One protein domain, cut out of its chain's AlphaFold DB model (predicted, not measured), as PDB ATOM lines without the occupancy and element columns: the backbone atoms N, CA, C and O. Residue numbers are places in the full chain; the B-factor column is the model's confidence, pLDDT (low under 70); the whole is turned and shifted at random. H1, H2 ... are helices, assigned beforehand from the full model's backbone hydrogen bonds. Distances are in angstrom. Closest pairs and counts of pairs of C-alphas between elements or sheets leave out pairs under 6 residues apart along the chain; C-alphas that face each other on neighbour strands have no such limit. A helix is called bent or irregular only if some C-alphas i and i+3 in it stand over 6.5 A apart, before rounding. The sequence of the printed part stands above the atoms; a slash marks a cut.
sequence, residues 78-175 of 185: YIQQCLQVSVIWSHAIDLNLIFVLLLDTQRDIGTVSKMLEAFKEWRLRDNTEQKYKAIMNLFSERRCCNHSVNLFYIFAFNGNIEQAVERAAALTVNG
ATOM      1  N   TYR A  78      -9.801  12.975 -32.296       88.62
ATOM      2  CA  TYR A  78     -11.197  12.888 -32.747       88.62
ATOM      3  C   TYR A  78     -11.925  14.240 -32.810       88.62
ATOM      4  O   TYR A  78     -12.947  14.333 -33.495       88.62
ATOM      5  N   ILE A  79     -11.419  15.292 -32.154       89.31
ATOM      6  CA  ILE A  79     -12.107  16.588 -32.023       89.31
ATOM      7  C   ILE A  79     -12.518  17.189 -33.371       89.31
ATOM      8  O   ILE A  79     -13.673  17.574 -33.538       89.31
ATOM      9  N   GLN A  80     -11.625  17.205 -34.363       92.50
ATOM     10  CA  GLN A  80     -11.914  17.828 -35.660       92.50
ATOM     11  C   GLN A  80     -13.049  17.120 -36.408       92.50
ATOM     12  O   GLN A  80     -13.935  17.770 -36.957       92.50
ATOM     13  N   GLN A  81     -13.085  15.786 -36.370       93.44
ATOM     14  CA  GLN A  81     -14.162  15.020 -37.001       93.44
ATOM     15  C   GLN A  81     -15.474  15.138 -36.225       93.44
ATOM     16  O   GLN A  81     -16.536  15.211 -36.840       93.44
ATOM     17  N   CYS A  82     -15.416  15.213 -34.890       93.56
ATOM     18  CA  CYS A  82     -16.603  15.484 -34.081       93.56
ATOM     19  C   CYS A  82     -17.244  16.816 -34.486       93.56
ATOM     20  O   CYS A  82     -18.453  16.880 -34.700       93.56
ATOM     21  N   LEU A  83     -16.427  17.864 -34.642       93.38
ATOM     22  CA  LEU A  83     -16.886  19.183 -35.075       93.38
ATOM     23  C   LEU A  83     -17.411  19.161 -36.515       93.38
ATOM     24  O   LEU A  83     -18.477  19.713 -36.773       93.38
ATOM     25  N   GLN A  84     -16.730  18.476 -37.437       94.94
ATOM     26  CA  GLN A  84     -17.184  18.335 -38.823       94.94
ATOM     27  C   GLN A  84     -18.567  17.675 -38.909       94.94
ATOM     28  O   GLN A  84     -19.472  18.219 -39.541       94.94
ATOM     29  N   VAL A  85     -18.756  16.526 -38.252       94.12
ATOM     30  CA  VAL A  85     -20.059  15.841 -38.216       94.12
ATOM     31  C   VAL A  85     -21.095  16.717 -37.518       94.12
ATOM     32  O   VAL A  85     -22.222  16.825 -37.992       94.12
ATOM     33  N   SER A  86     -20.718  17.410 -36.441       94.88
ATOM     34  CA  SER A  86     -21.614  18.356 -35.782       94.88
ATOM     35  C   SER A  86     -22.104  19.443 -36.736       94.88
ATOM     36  O   SER A  86     -23.282  19.770 -36.671       94.88
ATOM     37  N   VAL A  87     -21.253  19.986 -37.610       95.69
ATOM     38  CA  VAL A  87     -21.645  21.002 -38.601       95.69
ATOM     39  C   VAL A  87     -22.567  20.417 -39.672       95.69
ATOM     40  O   VAL A  87     -23.589  21.027 -39.972       95.69
ATOM     41  N   ILE A  88     -22.268  19.221 -40.197       93.94
ATOM     42  CA  ILE A  88     -23.124  18.518 -41.180       93.94
ATOM     43  C   ILE A  88     -24.554  18.358 -40.646       93.94
ATOM     44  O   ILE A  88     -25.525  18.478 -41.389       93.94
ATOM     45  N   TRP A  89     -24.679  18.122 -39.343       94.19
ATOM     46  CA  TRP A  89     -25.952  17.943 -38.656       94.19
ATOM     47  C   TRP A  89     -26.486  19.224 -37.998       94.19
ATOM     48  O   TRP A  89     -27.328  19.141 -37.102       94.19
ATOM     49  N   SER A  90     -26.005  20.407 -38.398       94.56
ATOM     50  CA  SER A  90     -26.436  21.715 -37.872       94.56
ATOM     51  C   SER A  90     -26.423  21.802 -36.339       94.56
ATOM     52  O   SER A  90     -27.318  22.373 -35.722       94.56
ATOM     53  N   HIS A  91     -25.428  21.176 -35.713       92.25
ATOM     54  CA  HIS A  91     -25.243  21.056 -34.263       92.25
ATOM     55  C   HIS A  91     -26.399  20.370 -33.508       92.25
ATOM     56  O   HIS A  91     -26.481  20.462 -32.285       92.25
ATOM     57  N   ALA A  92     -27.271  19.637 -34.208       91.19
ATOM     58  CA  ALA A  92     -28.430  18.971 -33.611       91.19
ATOM     59  C   ALA A  92     -28.080  17.689 -32.829       91.19
ATOM     60  O   ALA A  92     -28.914  17.170 -32.083       91.19
ATOM     61  N   ILE A  93     -26.869  17.155 -33.010       93.44
ATOM     62  CA  ILE A  93     -26.411  15.908 -32.390       93.44
ATOM     63  C   ILE A  93     -25.433  16.218 -31.254       93.44
ATOM     64  O   ILE A  93     -24.536  17.045 -31.394       93.44
ATOM     65  N   ASP A  94     -25.592  15.521 -30.126       92.81
ATOM     66  CA  ASP A  94     -24.678  15.618 -28.986       92.81
ATOM     67  C   ASP A  94     -23.250  15.213 -29.393       92.81
ATOM     68  O   ASP A  94     -23.033  14.126 -29.930       92.81
ATOM     69  N   LEU A  95     -22.264  16.065 -29.101       92.31
ATOM     70  CA  LEU A  95     -20.867  15.819 -29.476       92.31
ATOM     71  C   LEU A  95     -20.294  14.535 -28.858       92.31
ATOM     72  O   LEU A  95     -19.441  13.901 -29.473       92.31
ATOM     73  N   ASN A  96     -20.764  14.105 -27.681       90.69
ATOM     74  CA  ASN A  96     -20.310  12.839 -27.107       90.69
ATOM     75  C   ASN A  96     -20.905  11.638 -27.831       90.69
ATOM     76  O   ASN A  96     -20.232  10.619 -27.939       90.69
ATOM     77  N   LEU A  97     -22.133  11.748 -28.346       93.88
ATOM     78  CA  LEU A  97     -22.690  10.711 -29.210       93.88
ATOM     79  C   LEU A  97     -21.865  10.594 -30.498       93.88
ATOM     80  O   LEU A  97     -21.474   9.494 -30.870       93.88
ATOM     81  N   ILE A  98     -21.521  11.722 -31.127       94.69
ATOM     82  CA  ILE A  98     -20.655  11.732 -32.317       94.69
ATOM     83  C   ILE A  98     -19.288  11.109 -32.005       94.69
ATOM     84  O   ILE A  98     -18.800  10.280 -32.768       94.69
ATOM     85  N   PHE A  99     -18.685  11.472 -30.872       90.88
ATOM     86  CA  PHE A  99     -17.407  10.916 -30.429       90.88
ATOM     87  C   PHE A  99     -17.455   9.399 -30.252       90.88
ATOM     88  O   PHE A  99     -16.576   8.699 -30.747       90.88
ATOM     89  N   VAL A 100     -18.492   8.888 -29.583       89.19
ATOM     90  CA  VAL A 100     -18.699   7.446 -29.385       89.19
ATOM     91  C   VAL A 100     -18.861   6.728 -30.721       89.19
ATOM     92  O   VAL A 100     -18.228   5.700 -30.936       89.19
ATOM     93  N   LEU A 101     -19.640   7.293 -31.643       92.31
ATOM     94  CA  LEU A 101     -19.807   6.717 -32.974       92.31
ATOM     95  C   LEU A 101     -18.487   6.670 -33.739       92.31
ATOM     96  O   LEU A 101     -18.146   5.631 -34.287       92.31
ATOM     97  N   LEU A 102     -17.709   7.754 -33.732       91.56
ATOM     98  CA  LEU A 102     -16.395   7.775 -34.377       91.56
ATOM     99  C   LEU A 102     -15.420   6.779 -33.735       91.56
ATOM    100  O   LEU A 102     -14.556   6.245 -34.431       91.56
ATOM    101  N   LEU A 103     -15.532   6.538 -32.427       86.19
ATOM    102  CA  LEU A 103     -14.751   5.518 -31.733       86.19
ATOM    103  C   LEU A 103     -15.137   4.112 -32.217       86.19
ATOM    104  O   LEU A 103     -14.259   3.356 -32.628       86.19
ATOM    105  N   ASP A 104     -16.434   3.795 -32.217       84.62
ATOM    106  CA  ASP A 104     -16.961   2.480 -32.600       84.62
ATOM    107  C   ASP A 104     -16.769   2.194 -34.112       84.62
ATOM    108  O   ASP A 104     -16.555   1.045 -34.494       84.62
ATOM    109  N   THR A 105     -16.766   3.215 -34.981       86.94
ATOM    110  CA  THR A 105     -16.596   3.071 -36.445       86.94
ATOM    111  C   THR A 105     -15.171   3.304 -36.946       86.94
ATOM    112  O   THR A 105     -14.951   3.408 -38.153       86.94
ATOM    113  N   GLN A 106     -14.189   3.431 -36.049       86.62
ATOM    114  CA  GLN A 106     -12.798   3.735 -36.410       86.62
ATOM    115  C   GLN A 106     -12.658   4.979 -37.310       86.62
ATOM    116  O   GLN A 106     -11.818   5.024 -38.206       86.62
ATOM    117  N   ARG A 107     -13.444   6.025 -37.020       87.38
ATOM    118  CA  ARG A 107     -13.412   7.347 -37.673       87.38
ATOM    119  C   ARG A 107     -13.994   7.400 -39.090       87.38
ATOM    120  O   ARG A 107     -13.789   8.411 -39.768       87.38
ATOM    121  N   ASP A 108     -14.734   6.383 -39.528       92.50
ATOM    122  CA  ASP A 108     -15.443   6.445 -40.809       92.50
ATOM    123  C   ASP A 108     -16.707   7.315 -40.719       92.50
ATOM    124  O   ASP A 108     -17.754   6.893 -40.223       92.50
ATOM    125  N   ILE A 109     -16.609   8.537 -41.245       92.31
ATOM    126  CA  ILE A 109     -17.703   9.516 -41.281       92.31
ATOM    127  C   ILE A 109     -18.895   8.991 -42.091       92.31
ATOM    128  O   ILE A 109     -20.037   9.269 -41.727       92.31
ATOM    129  N   GLY A 110     -18.662   8.216 -43.156       93.94
ATOM    130  CA  GLY A 110     -19.739   7.662 -43.977       93.94
ATOM    131  C   GLY A 110     -20.636   6.726 -43.169       93.94
ATOM    132  O   GLY A 110     -21.862   6.860 -43.195       93.94
ATOM    133  N   THR A 111     -20.031   5.825 -42.394       94.75
ATOM    134  CA  THR A 111     -20.762   4.950 -41.470       94.75
ATOM    135  C   THR A 111     -21.420   5.732 -40.331       94.75
ATOM    136  O   THR A 111     -22.584   5.467 -40.026       94.75
ATOM    137  N   VAL A 112     -20.743   6.730 -39.747       95.56
ATOM    138  CA  VAL A 112     -21.336   7.580 -38.692       95.56
ATOM    139  C   VAL A 112     -22.605   8.275 -39.186       95.56
ATOM    140  O   VAL A 112     -23.624   8.232 -38.499       95.56
ATOM    141  N   SER A 113     -22.576   8.870 -40.380       94.00
ATOM    142  CA  SER A 113     -23.742   9.544 -40.959       94.00
ATOM    143  C   SER A 113     -24.919   8.585 -41.149       94.00
ATOM    144  O   SER A 113     -26.017   8.892 -40.691       94.00
ATOM    145  N   LYS A 114     -24.687   7.388 -41.708       95.56
ATOM    146  CA  LYS A 114     -25.734   6.360 -41.871       95.56
ATOM    147  C   LYS A 114     -26.334   5.916 -40.534       95.56
ATOM    148  O   LYS A 114     -27.546   5.748 -40.421       95.56
ATOM    149  N   MET A 115     -25.499   5.736 -39.508       95.44
ATOM    150  CA  MET A 115     -25.969   5.379 -38.164       95.44
ATOM    151  C   MET A 115     -26.808   6.495 -37.537       95.44
ATOM    152  O   MET A 115     -27.835   6.210 -36.923       95.44
ATOM    153  N   LEU A 116     -26.403   7.758 -37.703       96.12
ATOM    154  CA  LEU A 116     -27.155   8.913 -37.209       96.12
ATOM    155  C   LEU A 116     -28.496   9.085 -37.934       96.12
ATOM    156  O   LEU A 116     -29.487   9.414 -37.282       96.12
ATOM    157  N   GLU A 117     -28.554   8.826 -39.241       95.50
ATOM    158  CA  GLU A 117     -29.798   8.811 -40.024       95.50
ATOM    159  C   GLU A 117     -30.764   7.747 -39.505       95.50
ATOM    160  O   GLU A 117     -31.874   8.082 -39.084       95.50
ATOM    161  N   ALA A 118     -30.316   6.492 -39.414       95.69
ATOM    162  CA  ALA A 118     -31.135   5.397 -38.898       95.69
ATOM    163  C   ALA A 118     -31.588   5.644 -37.446       95.69
ATOM    164  O   ALA A 118     -32.736   5.374 -37.083       95.69
ATOM    165  N   PHE A 119     -30.713   6.210 -36.611       95.19
ATOM    166  CA  PHE A 119     -31.050   6.573 -35.238       95.19
ATOM    167  C   PHE A 119     -32.093   7.695 -35.174       95.19
ATOM    168  O   PHE A 119     -33.016   7.636 -34.358       95.19
ATOM    169  N   LYS A 120     -31.983   8.714 -36.035       93.81
ATOM    170  CA  LYS A 120     -32.968   9.798 -36.131       93.81
ATOM    171  C   LYS A 120     -34.335   9.256 -36.538       93.81
ATOM    172  O   LYS A 120     -35.318   9.592 -35.885       93.81
ATOM    173  N   GLU A 121     -34.401   8.397 -37.550       93.38
ATOM    174  CA  GLU A 121     -35.649   7.744 -37.967       93.38
ATOM    175  C   GLU A 121     -36.249   6.888 -36.850       93.38
ATOM    176  O   GLU A 121     -37.446   6.956 -36.577       93.38
ATOM    177  N   TRP A 122     -35.419   6.114 -36.148       93.62
ATOM    178  CA  TRP A 122     -35.870   5.319 -35.013       93.62
ATOM    179  C   TRP A 122     -36.442   6.186 -33.885       93.62
ATOM    180  O   TRP A 122     -37.485   5.846 -33.329       93.62
ATOM    181  N   ARG A 123     -35.822   7.336 -33.584       90.50
ATOM    182  CA  ARG A 123     -36.316   8.279 -32.566       90.50
ATOM    183  C   ARG A 123     -37.669   8.898 -32.908       90.50
ATOM    184  O   ARG A 123     -38.374   9.289 -31.983       90.50
ATOM    185  N   LEU A 124     -38.012   9.001 -34.193       88.94
ATOM    186  CA  LEU A 124     -39.300   9.526 -34.658       88.94
ATOM    187  C   LEU A 124     -40.452   8.527 -34.486       88.94
ATOM    188  O   LEU A 124     -41.606   8.909 -34.648       88.94
ATOM    189  N   ARG A 125     -40.172   7.261 -34.150       87.75
ATOM    190  CA  ARG A 125     -41.217   6.270 -33.869       87.75
ATOM    191  C   ARG A 125     -41.955   6.612 -32.577       87.75
ATOM    192  O   ARG A 125     -41.328   6.981 -31.575       87.75
ATOM    193  N   ASP A 126     -43.265   6.385 -32.585       73.44
ATOM    194  CA  ASP A 126     -44.132   6.655 -31.442       73.44
ATOM    195  C   ASP A 126     -43.637   5.977 -30.155       73.44
ATOM    196  O   ASP A 126     -43.173   4.831 -30.133       73.44
ATOM    197  N   ASN A 127     -43.768   6.711 -29.048       82.81
ATOM    198  CA  ASN A 127     -43.490   6.276 -27.676       82.81
ATOM    199  C   ASN A 127     -42.016   6.003 -27.324       82.81
ATOM    200  O   ASN A 127     -41.743   5.579 -26.200       82.81
ATOM    201  N   THR A 128     -41.051   6.277 -28.205       85.50
ATOM    202  CA  THR A 128     -39.617   6.060 -27.914       85.50
ATOM    203  C   THR A 128     -39.145   6.856 -26.692       85.50
ATOM    204  O   THR A 128     -38.515   6.309 -25.786       85.50
ATOM    205  N   GLU A 129     -39.505   8.139 -26.613       84.56
ATOM    206  CA  GLU A 129     -39.107   8.998 -25.493       84.56
ATOM    207  C   GLU A 129     -39.788   8.599 -24.174       84.56
ATOM    208  O   GLU A 129     -39.160   8.614 -23.117       84.56
ATOM    209  N   GLN A 130     -41.059   8.193 -24.228       87.00
ATOM    210  CA  GLN A 130     -41.796   7.717 -23.053       87.00
ATOM    211  C   GLN A 130     -41.205   6.408 -22.517       87.00
ATOM    212  O   GLN A 130     -40.962   6.290 -21.315       87.00
ATOM    213  N   LYS A 131     -40.899   5.456 -23.410       88.31
ATOM    214  CA  LYS A 131     -40.209   4.208 -23.055       88.31
ATOM    215  C   LYS A 131     -38.867   4.492 -22.395       88.31
ATOM    216  O   LYS A 131     -38.561   3.883 -21.378       88.31
ATOM    217  N   TYR A 132     -38.100   5.449 -22.921       91.56
ATOM    218  CA  TYR A 132     -36.831   5.842 -22.314       91.56
ATOM    219  C   TYR A 132     -37.001   6.435 -20.911       91.56
ATOM    220  O   TYR A 132     -36.286   6.038 -19.993       91.56
ATOM    221  N   LYS A 133     -37.972   7.336 -20.713       91.88
ATOM    222  CA  LYS A 133     -38.255   7.928 -19.394       91.88
ATOM    223  C   LYS A 133     -38.555   6.864 -18.335       91.88
ATOM    224  O   LYS A 133     -38.113   7.022 -17.203       91.88
ATOM    225  N   ALA A 134     -39.222   5.770 -18.708       92.75
ATOM    226  CA  ALA A 134     -39.526   4.664 -17.798       92.75
ATOM    227  C   ALA A 134     -38.282   3.880 -17.325       92.75
ATOM    228  O   ALA A 134     -38.301   3.316 -16.237       92.75
ATOM    229  N   ILE A 135     -37.200   3.858 -18.112       93.00
ATOM    230  CA  ILE A 135     -35.987   3.057 -17.835       93.00
ATOM    231  C   ILE A 135     -34.737   3.896 -17.534       93.00
ATOM    232  O   ILE A 135     -33.680   3.355 -17.217       93.00
ATOM    233  N   MET A 136     -34.831   5.223 -17.626       92.56
ATOM    234  CA  MET A 136     -33.718   6.163 -17.437       92.56
ATOM    235  C   MET A 136     -33.013   6.015 -16.077       92.56
ATOM    236  O   MET A 136     -31.810   6.273 -15.975       92.56
ATOM    237  N   ASN A 137     -33.729   5.573 -15.040       93.00
ATOM    238  CA  ASN A 137     -33.146   5.349 -13.717       93.00
ATOM    239  C   ASN A 137     -32.084   4.238 -13.730       93.00
ATOM    240  O   ASN A 137     -31.051   4.408 -13.092       93.00
ATOM    241  N   LEU A 138     -32.250   3.188 -14.546       94.38
ATOM    242  CA  LEU A 138     -31.265   2.103 -14.674       94.38
ATOM    243  C   LEU A 138     -29.912   2.616 -15.189       94.38
ATOM    244  O   LEU A 138     -28.847   2.216 -14.719       94.38
ATOM    245  N   PHE A 139     -29.946   3.557 -16.134       93.31
ATOM    246  CA  PHE A 139     -28.745   4.236 -16.619       93.31
ATOM    247  C   PHE A 139     -28.133   5.123 -15.532       93.31
ATOM    248  O   PHE A 139     -26.917   5.134 -15.344       93.31
ATOM    249  N   SER A 140     -28.974   5.845 -14.793       89.31
ATOM    250  CA  SER A 140     -28.540   6.763 -13.736       89.31
ATOM    251  C   SER A 140     -27.865   6.029 -12.571       89.31
ATOM    252  O   SER A 140     -26.839   6.493 -12.076       89.31
ATOM    253  N   GLU A 141     -28.358   4.849 -12.192       90.44
ATOM    254  CA  GLU A 141     -27.742   3.968 -11.185       90.44
ATOM    255  C   GLU A 141     -26.333   3.513 -11.591       90.44
ATOM    256  O   GLU A 141     -25.440   3.390 -10.753       90.44
ATOM    257  N   ARG A 142     -26.091   3.349 -12.897       85.62
ATOM    258  CA  ARG A 142     -24.761   3.078 -13.467       85.62
ATOM    259  C   ARG A 142     -23.954   4.343 -13.775       85.62
ATOM    260  O   ARG A 142     -22.885   4.255 -14.374       85.62
ATOM    261  N   ARG A 143     -24.426   5.510 -13.321       85.38
ATOM    262  CA  ARG A 143     -23.830   6.847 -13.523       85.38
ATOM    263  C   ARG A 143     -23.811   7.319 -14.982       85.38
ATOM    264  O   ARG A 143     -23.144   8.304 -15.292       85.38
ATOM    265  N   CYS A 144     -24.560   6.672 -15.870       86.94
ATOM    266  CA  CYS A 144     -24.657   7.012 -17.287       86.94
ATOM    267  C   CYS A 144     -25.570   8.231 -17.492       86.94
ATOM    268  O   CYS A 144     -26.756   8.100 -17.790       86.94
ATOM    269  N   CYS A 145     -25.024   9.438 -17.340       86.38
ATOM    270  CA  CYS A 145     -25.815  10.676 -17.373       86.38
ATOM    271  C   CYS A 145     -26.003  11.289 -18.777       86.38
ATOM    272  O   CYS A 145     -26.694  12.299 -18.908       86.38
ATOM    273  N   ASN A 146     -25.389  10.739 -19.834       89.88
ATOM    274  CA  ASN A 146     -25.582  11.248 -21.196       89.88
ATOM    275  C   ASN A 146     -26.774  10.555 -21.875       89.88
ATOM    276  O   ASN A 146     -26.642   9.470 -22.439       89.88
ATOM    277  N   HIS A 147     -27.939  11.206 -21.851       91.56
ATOM    278  CA  HIS A 147     -29.176  10.657 -22.417       91.56
ATOM    279  C   HIS A 147     -29.094  10.347 -23.915       91.56
ATOM    280  O   HIS A 147     -29.673   9.356 -24.353       91.56
ATOM    281  N   SER A 148     -28.373  11.155 -24.699       92.75
ATOM    282  CA  SER A 148     -28.223  10.931 -26.142       92.75
ATOM    283  C   SER A 148     -27.468   9.633 -26.424       92.75
ATOM    284  O   SER A 148     -27.898   8.845 -27.262       92.75
ATOM    285  N   VAL A 149     -26.390   9.379 -25.676       92.62
ATOM    286  CA  VAL A 149     -25.619   8.128 -25.756       92.62
ATOM    287  C   VAL A 149     -26.445   6.941 -25.256       92.62
ATOM    288  O   VAL A 149     -26.477   5.898 -25.905       92.62
ATOM    289  N   ASN A 150     -27.173   7.103 -24.148       93.81
ATOM    290  CA  ASN A 150     -28.035   6.050 -23.602       93.81
ATOM    291  C   ASN A 150     -29.119   5.620 -24.607       93.81
ATOM    292  O   ASN A 150     -29.302   4.430 -24.856       93.81
ATOM    293  N   LEU A 151     -29.815   6.590 -25.211       94.06
ATOM    294  CA  LEU A 151     -30.822   6.346 -26.247       94.06
ATOM    295  C   LEU A 151     -30.225   5.653 -27.470       94.06
ATOM    296  O   LEU A 151     -30.842   4.736 -28.009       94.06
ATOM    297  N   PHE A 152     -29.031   6.073 -27.890       94.62
ATOM    298  CA  PHE A 152     -28.340   5.433 -29.000       94.62
ATOM    299  C   PHE A 152     -28.039   3.962 -28.711       94.62
ATOM    300  O   PHE A 152     -28.288   3.124 -29.569       94.62
ATOM    301  N   TYR A 153     -27.582   3.615 -27.506       93.38
ATOM    302  CA  TYR A 153     -27.323   2.211 -27.187       93.38
ATOM    303  C   TYR A 153     -28.590   1.363 -27.107       93.38
ATOM    304  O   TYR A 153     -28.574   0.218 -27.549       93.38
ATOM    305  N   ILE A 154     -29.710   1.920 -26.645       94.12
ATOM    306  CA  ILE A 154     -31.004   1.226 -26.734       94.12
ATOM    307  C   ILE A 154     -31.334   0.911 -28.196       94.12
ATOM    308  O   ILE A 154     -31.750  -0.204 -28.500       94.12
ATOM    309  N   PHE A 155     -31.125   1.868 -29.101       94.50
ATOM    310  CA  PHE A 155     -31.297   1.652 -30.536       94.50
ATOM    311  C   PHE A 155     -30.337   0.582 -31.080       94.50
ATOM    312  O   PHE A 155     -30.790  -0.380 -31.695       94.50
ATOM    313  N   ALA A 156     -29.035   0.713 -30.811       93.12
ATOM    314  CA  ALA A 156     -27.994  -0.169 -31.340       93.12
ATOM    315  C   ALA A 156     -28.171  -1.635 -30.908       93.12
ATOM    316  O   ALA A 156     -27.875  -2.545 -31.678       93.12
ATOM    317  N   PHE A 157     -28.699  -1.866 -29.704       93.56
ATOM    318  CA  PHE A 157     -28.983  -3.203 -29.179       93.56
ATOM    319  C   PHE A 157     -30.442  -3.640 -29.376       93.56
ATOM    320  O   PHE A 157     -30.926  -4.521 -28.666       93.56
ATOM    321  N   ASN A 158     -31.164  -3.042 -30.331       91.81
ATOM    322  CA  ASN A 158     -32.543  -3.406 -30.681       91.81
ATOM    323  C   ASN A 158     -33.507  -3.426 -29.477       91.81
ATOM    324  O   ASN A 158     -34.420  -4.246 -29.405       91.81
ATOM    325  N   GLY A 159     -33.310  -2.525 -28.514       87.19
ATOM    326  CA  GLY A 159     -34.118  -2.437 -27.300       87.19
ATOM    327  C   GLY A 159     -33.687  -3.363 -26.160       87.19
ATOM    328  O   GLY A 159     -34.355  -3.367 -25.128       87.19
ATOM    329  N   ASN A 160     -32.589  -4.114 -26.290       93.50
ATOM    330  CA  ASN A 160     -32.021  -4.860 -25.168       93.50
ATOM    331  C   ASN A 160     -31.401  -3.887 -24.148       93.50
ATOM    332  O   ASN A 160     -30.302  -3.360 -24.339       93.50
ATOM    333  N   ILE A 161     -32.138  -3.637 -23.065       92.94
ATOM    334  CA  ILE A 161     -31.787  -2.627 -22.060       92.94
ATOM    335  C   ILE A 161     -30.544  -3.013 -21.264       92.94
ATOM    336  O   ILE A 161     -29.742  -2.139 -20.954       92.94
ATOM    337  N   GLU A 162     -30.358  -4.296 -20.960       92.69
ATOM    338  CA  GLU A 162     -29.211  -4.764 -20.180       92.69
ATOM    339  C   GLU A 162     -27.897  -4.489 -20.921       92.69
ATOM    340  O   GLU A 162     -27.030  -3.795 -20.392       92.69
ATOM    341  N   GLN A 163     -27.806  -4.914 -22.186       91.81
ATOM    342  CA  GLN A 163     -26.626  -4.662 -23.023       91.81
ATOM    343  C   GLN A 163     -26.406  -3.165 -23.265       91.81
ATOM    344  O   GLN A 163     -25.272  -2.682 -23.234       91.81
ATOM    345  N   ALA A 164     -27.488  -2.402 -23.459       92.75
ATOM    346  CA  ALA A 164     -27.396  -0.959 -23.642       92.75
ATOM    347  C   ALA A 164     -26.840  -0.249 -22.398       92.75
ATOM    348  O   ALA A 164     -25.972   0.619 -22.518       92.75
ATOM    349  N   VAL A 165     -27.315  -0.621 -21.207       90.81
ATOM    350  CA  VAL A 165     -26.841  -0.076 -19.928       90.81
ATOM    351  C   VAL A 165     -25.391  -0.479 -19.679       90.81
ATOM    352  O   VAL A 165     -24.589   0.377 -19.310       90.81
ATOM    353  N   GLU A 166     -25.030  -1.741 -19.915       89.56
ATOM    354  CA  GLU A 166     -23.662  -2.239 -19.752       89.56
ATOM    355  C   GLU A 166     -22.680  -1.482 -20.654       89.56
ATOM    356  O   GLU A 166     -21.669  -0.951 -20.181       89.56
ATOM    357  N   ARG A 167     -23.006  -1.346 -21.945       86.50
ATOM    358  CA  ARG A 167     -22.151  -0.639 -22.903       86.50
ATOM    359  C   ARG A 167     -22.039   0.851 -22.579       86.50
ATOM    360  O   ARG A 167     -20.935   1.401 -22.609       86.50
ATOM    361  N   ALA A 168     -23.146   1.500 -22.210       87.12
ATOM    362  CA  ALA A 168     -23.138   2.898 -21.781       87.12
ATOM    363  C   ALA A 168     -22.312   3.104 -20.497       87.12
ATOM    364  O   ALA A 168     -21.602   4.107 -20.374       87.12
ATOM    365  N   ALA A 169     -22.360   2.153 -19.558       84.69
ATOM    366  CA  ALA A 169     -21.592   2.194 -18.316       84.69
ATOM    367  C   ALA A 169     -20.092   2.051 -18.578       84.69
ATOM    368  O   ALA A 169     -19.311   2.854 -18.069       84.69
ATOM    369  N   ALA A 170     -19.692   1.105 -19.432       80.25
ATOM    370  CA  ALA A 170     -18.298   0.924 -19.831       80.25
ATOM    371  C   ALA A 170     -17.707   2.205 -20.452       80.25
ATOM    372  O   ALA A 170     -16.590   2.607 -20.129       80.25
ATOM    373  N   LEU A 171     -18.477   2.907 -21.288       76.44
ATOM    374  CA  LEU A 171     -18.043   4.184 -21.860       76.44
ATOM    375  C   LEU A 171     -18.081   5.344 -20.877       76.44
ATOM    376  O   LEU A 171     -17.212   6.207 -20.921       76.44
ATOM    377  N   THR A 172     -19.043   5.362 -19.961       73.38
ATOM    378  CA  THR A 172     -19.086   6.380 -18.909       73.38
ATOM    379  C   THR A 172     -17.886   6.249 -17.970       73.38
ATOM    380  O   THR A 172     -17.320   7.261 -17.559       73.38
ATOM    381  N   VAL A 173     -17.434   5.021 -17.699       63.97
ATOM    382  CA  VAL A 173     -16.164   4.746 -17.013       63.97
ATOM    383  C   VAL A 173     -14.965   5.248 -17.822       63.97
ATOM    384  O   VAL A 173     -14.024   5.781 -17.238       63.97
ATOM    385  N   ASN A 174     -14.999   5.184 -19.151       63.75
ATOM    386  CA  ASN A 174     -13.983   5.838 -19.985       63.75
ATOM    387  C   ASN A 174     -14.112   7.361 -20.004       63.75
ATOM    388  O   ASN A 174     -13.127   8.046 -20.250       63.75
ATOM    389  N   GLY A 175     -15.285   7.889 -19.676       69.19
ATOM    390  CA  GLY A 175     -15.549   9.310 -19.587       69.19
ATOM    391  C   GLY A 175     -15.746   9.984 -20.942       69.19
ATOM    392  O   GLY A 175     -15.295   9.520 -21.986       69.19
TER     393      GLY A 175
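Overview. This is residues 78 to 175 of the 185 residues of an uncharacterized protein of Reticulomyxa filosa (UniProt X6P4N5). Six helices make two halves that meet in the middle, where H2 packs on H5: H1, H2 and residues 109 to 113 of H3 form one half, and H4, H5 and H6 the other. H3, the longest helix, runs along one side and bridges the halves, touching H1 and H2 with its first residues and H5 with residues 119 to 122, while H1 and H4 lie far apart at opposite ends. The helices are mostly crossed: of 7 pairs of helices that touch and are given a tilt, 1 is at a shallow tilt. The printed part has 98 residues with six named helices, H1 to H6 in order along the chain, and no named strand; its class is all helix. It is compact, with a radius of gyration of the C-alphas of 13.0 A and spans of 34 by 31 by 19 A.

Arrangement. H3, residues 109 to 123, touches H2, residues 95 to 104, with residues 109 to 112 alone; their closest C-alphas, of Val 112 and Leu 101, are 6.0 A apart, at a steep tilt of 60 degrees, opposite ways. H1, residues 78 to 88, touches H2 at a steep tilt of 63 degrees, opposite ways, with the C-alphas of Cys 82 and Ile 98 closest at 5.8 A. H5, residues 147 to 156, touches H2 at a tilt of 33 degrees, the same way, only just shallow; the closest C-alphas, of Val 149 and Leu 97, are 5.2 A apart. H3 and H5 only just touch, with 3 pairs of C-alphas within 8 A, and are about perpendicular at 85 degrees; Phe 119 and Phe 155 have the closest C-alphas, 6.8 A apart. H6, residues 161 to 174, touches H5 at a steep tilt of 50 degrees, opposite ways, with the C-alphas of Ala 164 and Tyr 153 closest at 4.8 A. H4, residues 128 to 141, touches H6 with residues 138 to 139 alone; the C-alphas of Phe 139 and Val 165 are closest at 5.8 A. H4 is apart from H1 and from H2. Every O i to N i+4 pair is within hydrogen-bond range in H1, H2, H3, H5 and H6, and 6 of 10 are in H4.

Along the chain. H1 begins at C-alpha 78, (-11.197, 12.888, -32.747). H3 measures 20.6 A from C-alpha 109 at (-17.703, 9.516, -41.281) to C-alpha 123. H4 also measures 20.6 A and is irregular, with C-alphas 134 and 137 at 7.6 A. H6 measures 19.8 A and ends at C-alpha 174, (-13.983, 5.838, -19.985).

Size, cuts and confidence. The two C-alphas farthest apart, of Gln 80 and Ala 134, are 35.4 A apart. The printed part has no cut. The link from H1 to H2 is short, and the other four are tight. The mean pLDDT of the printed part is 90.1, and residues 173 to 175 are under 70.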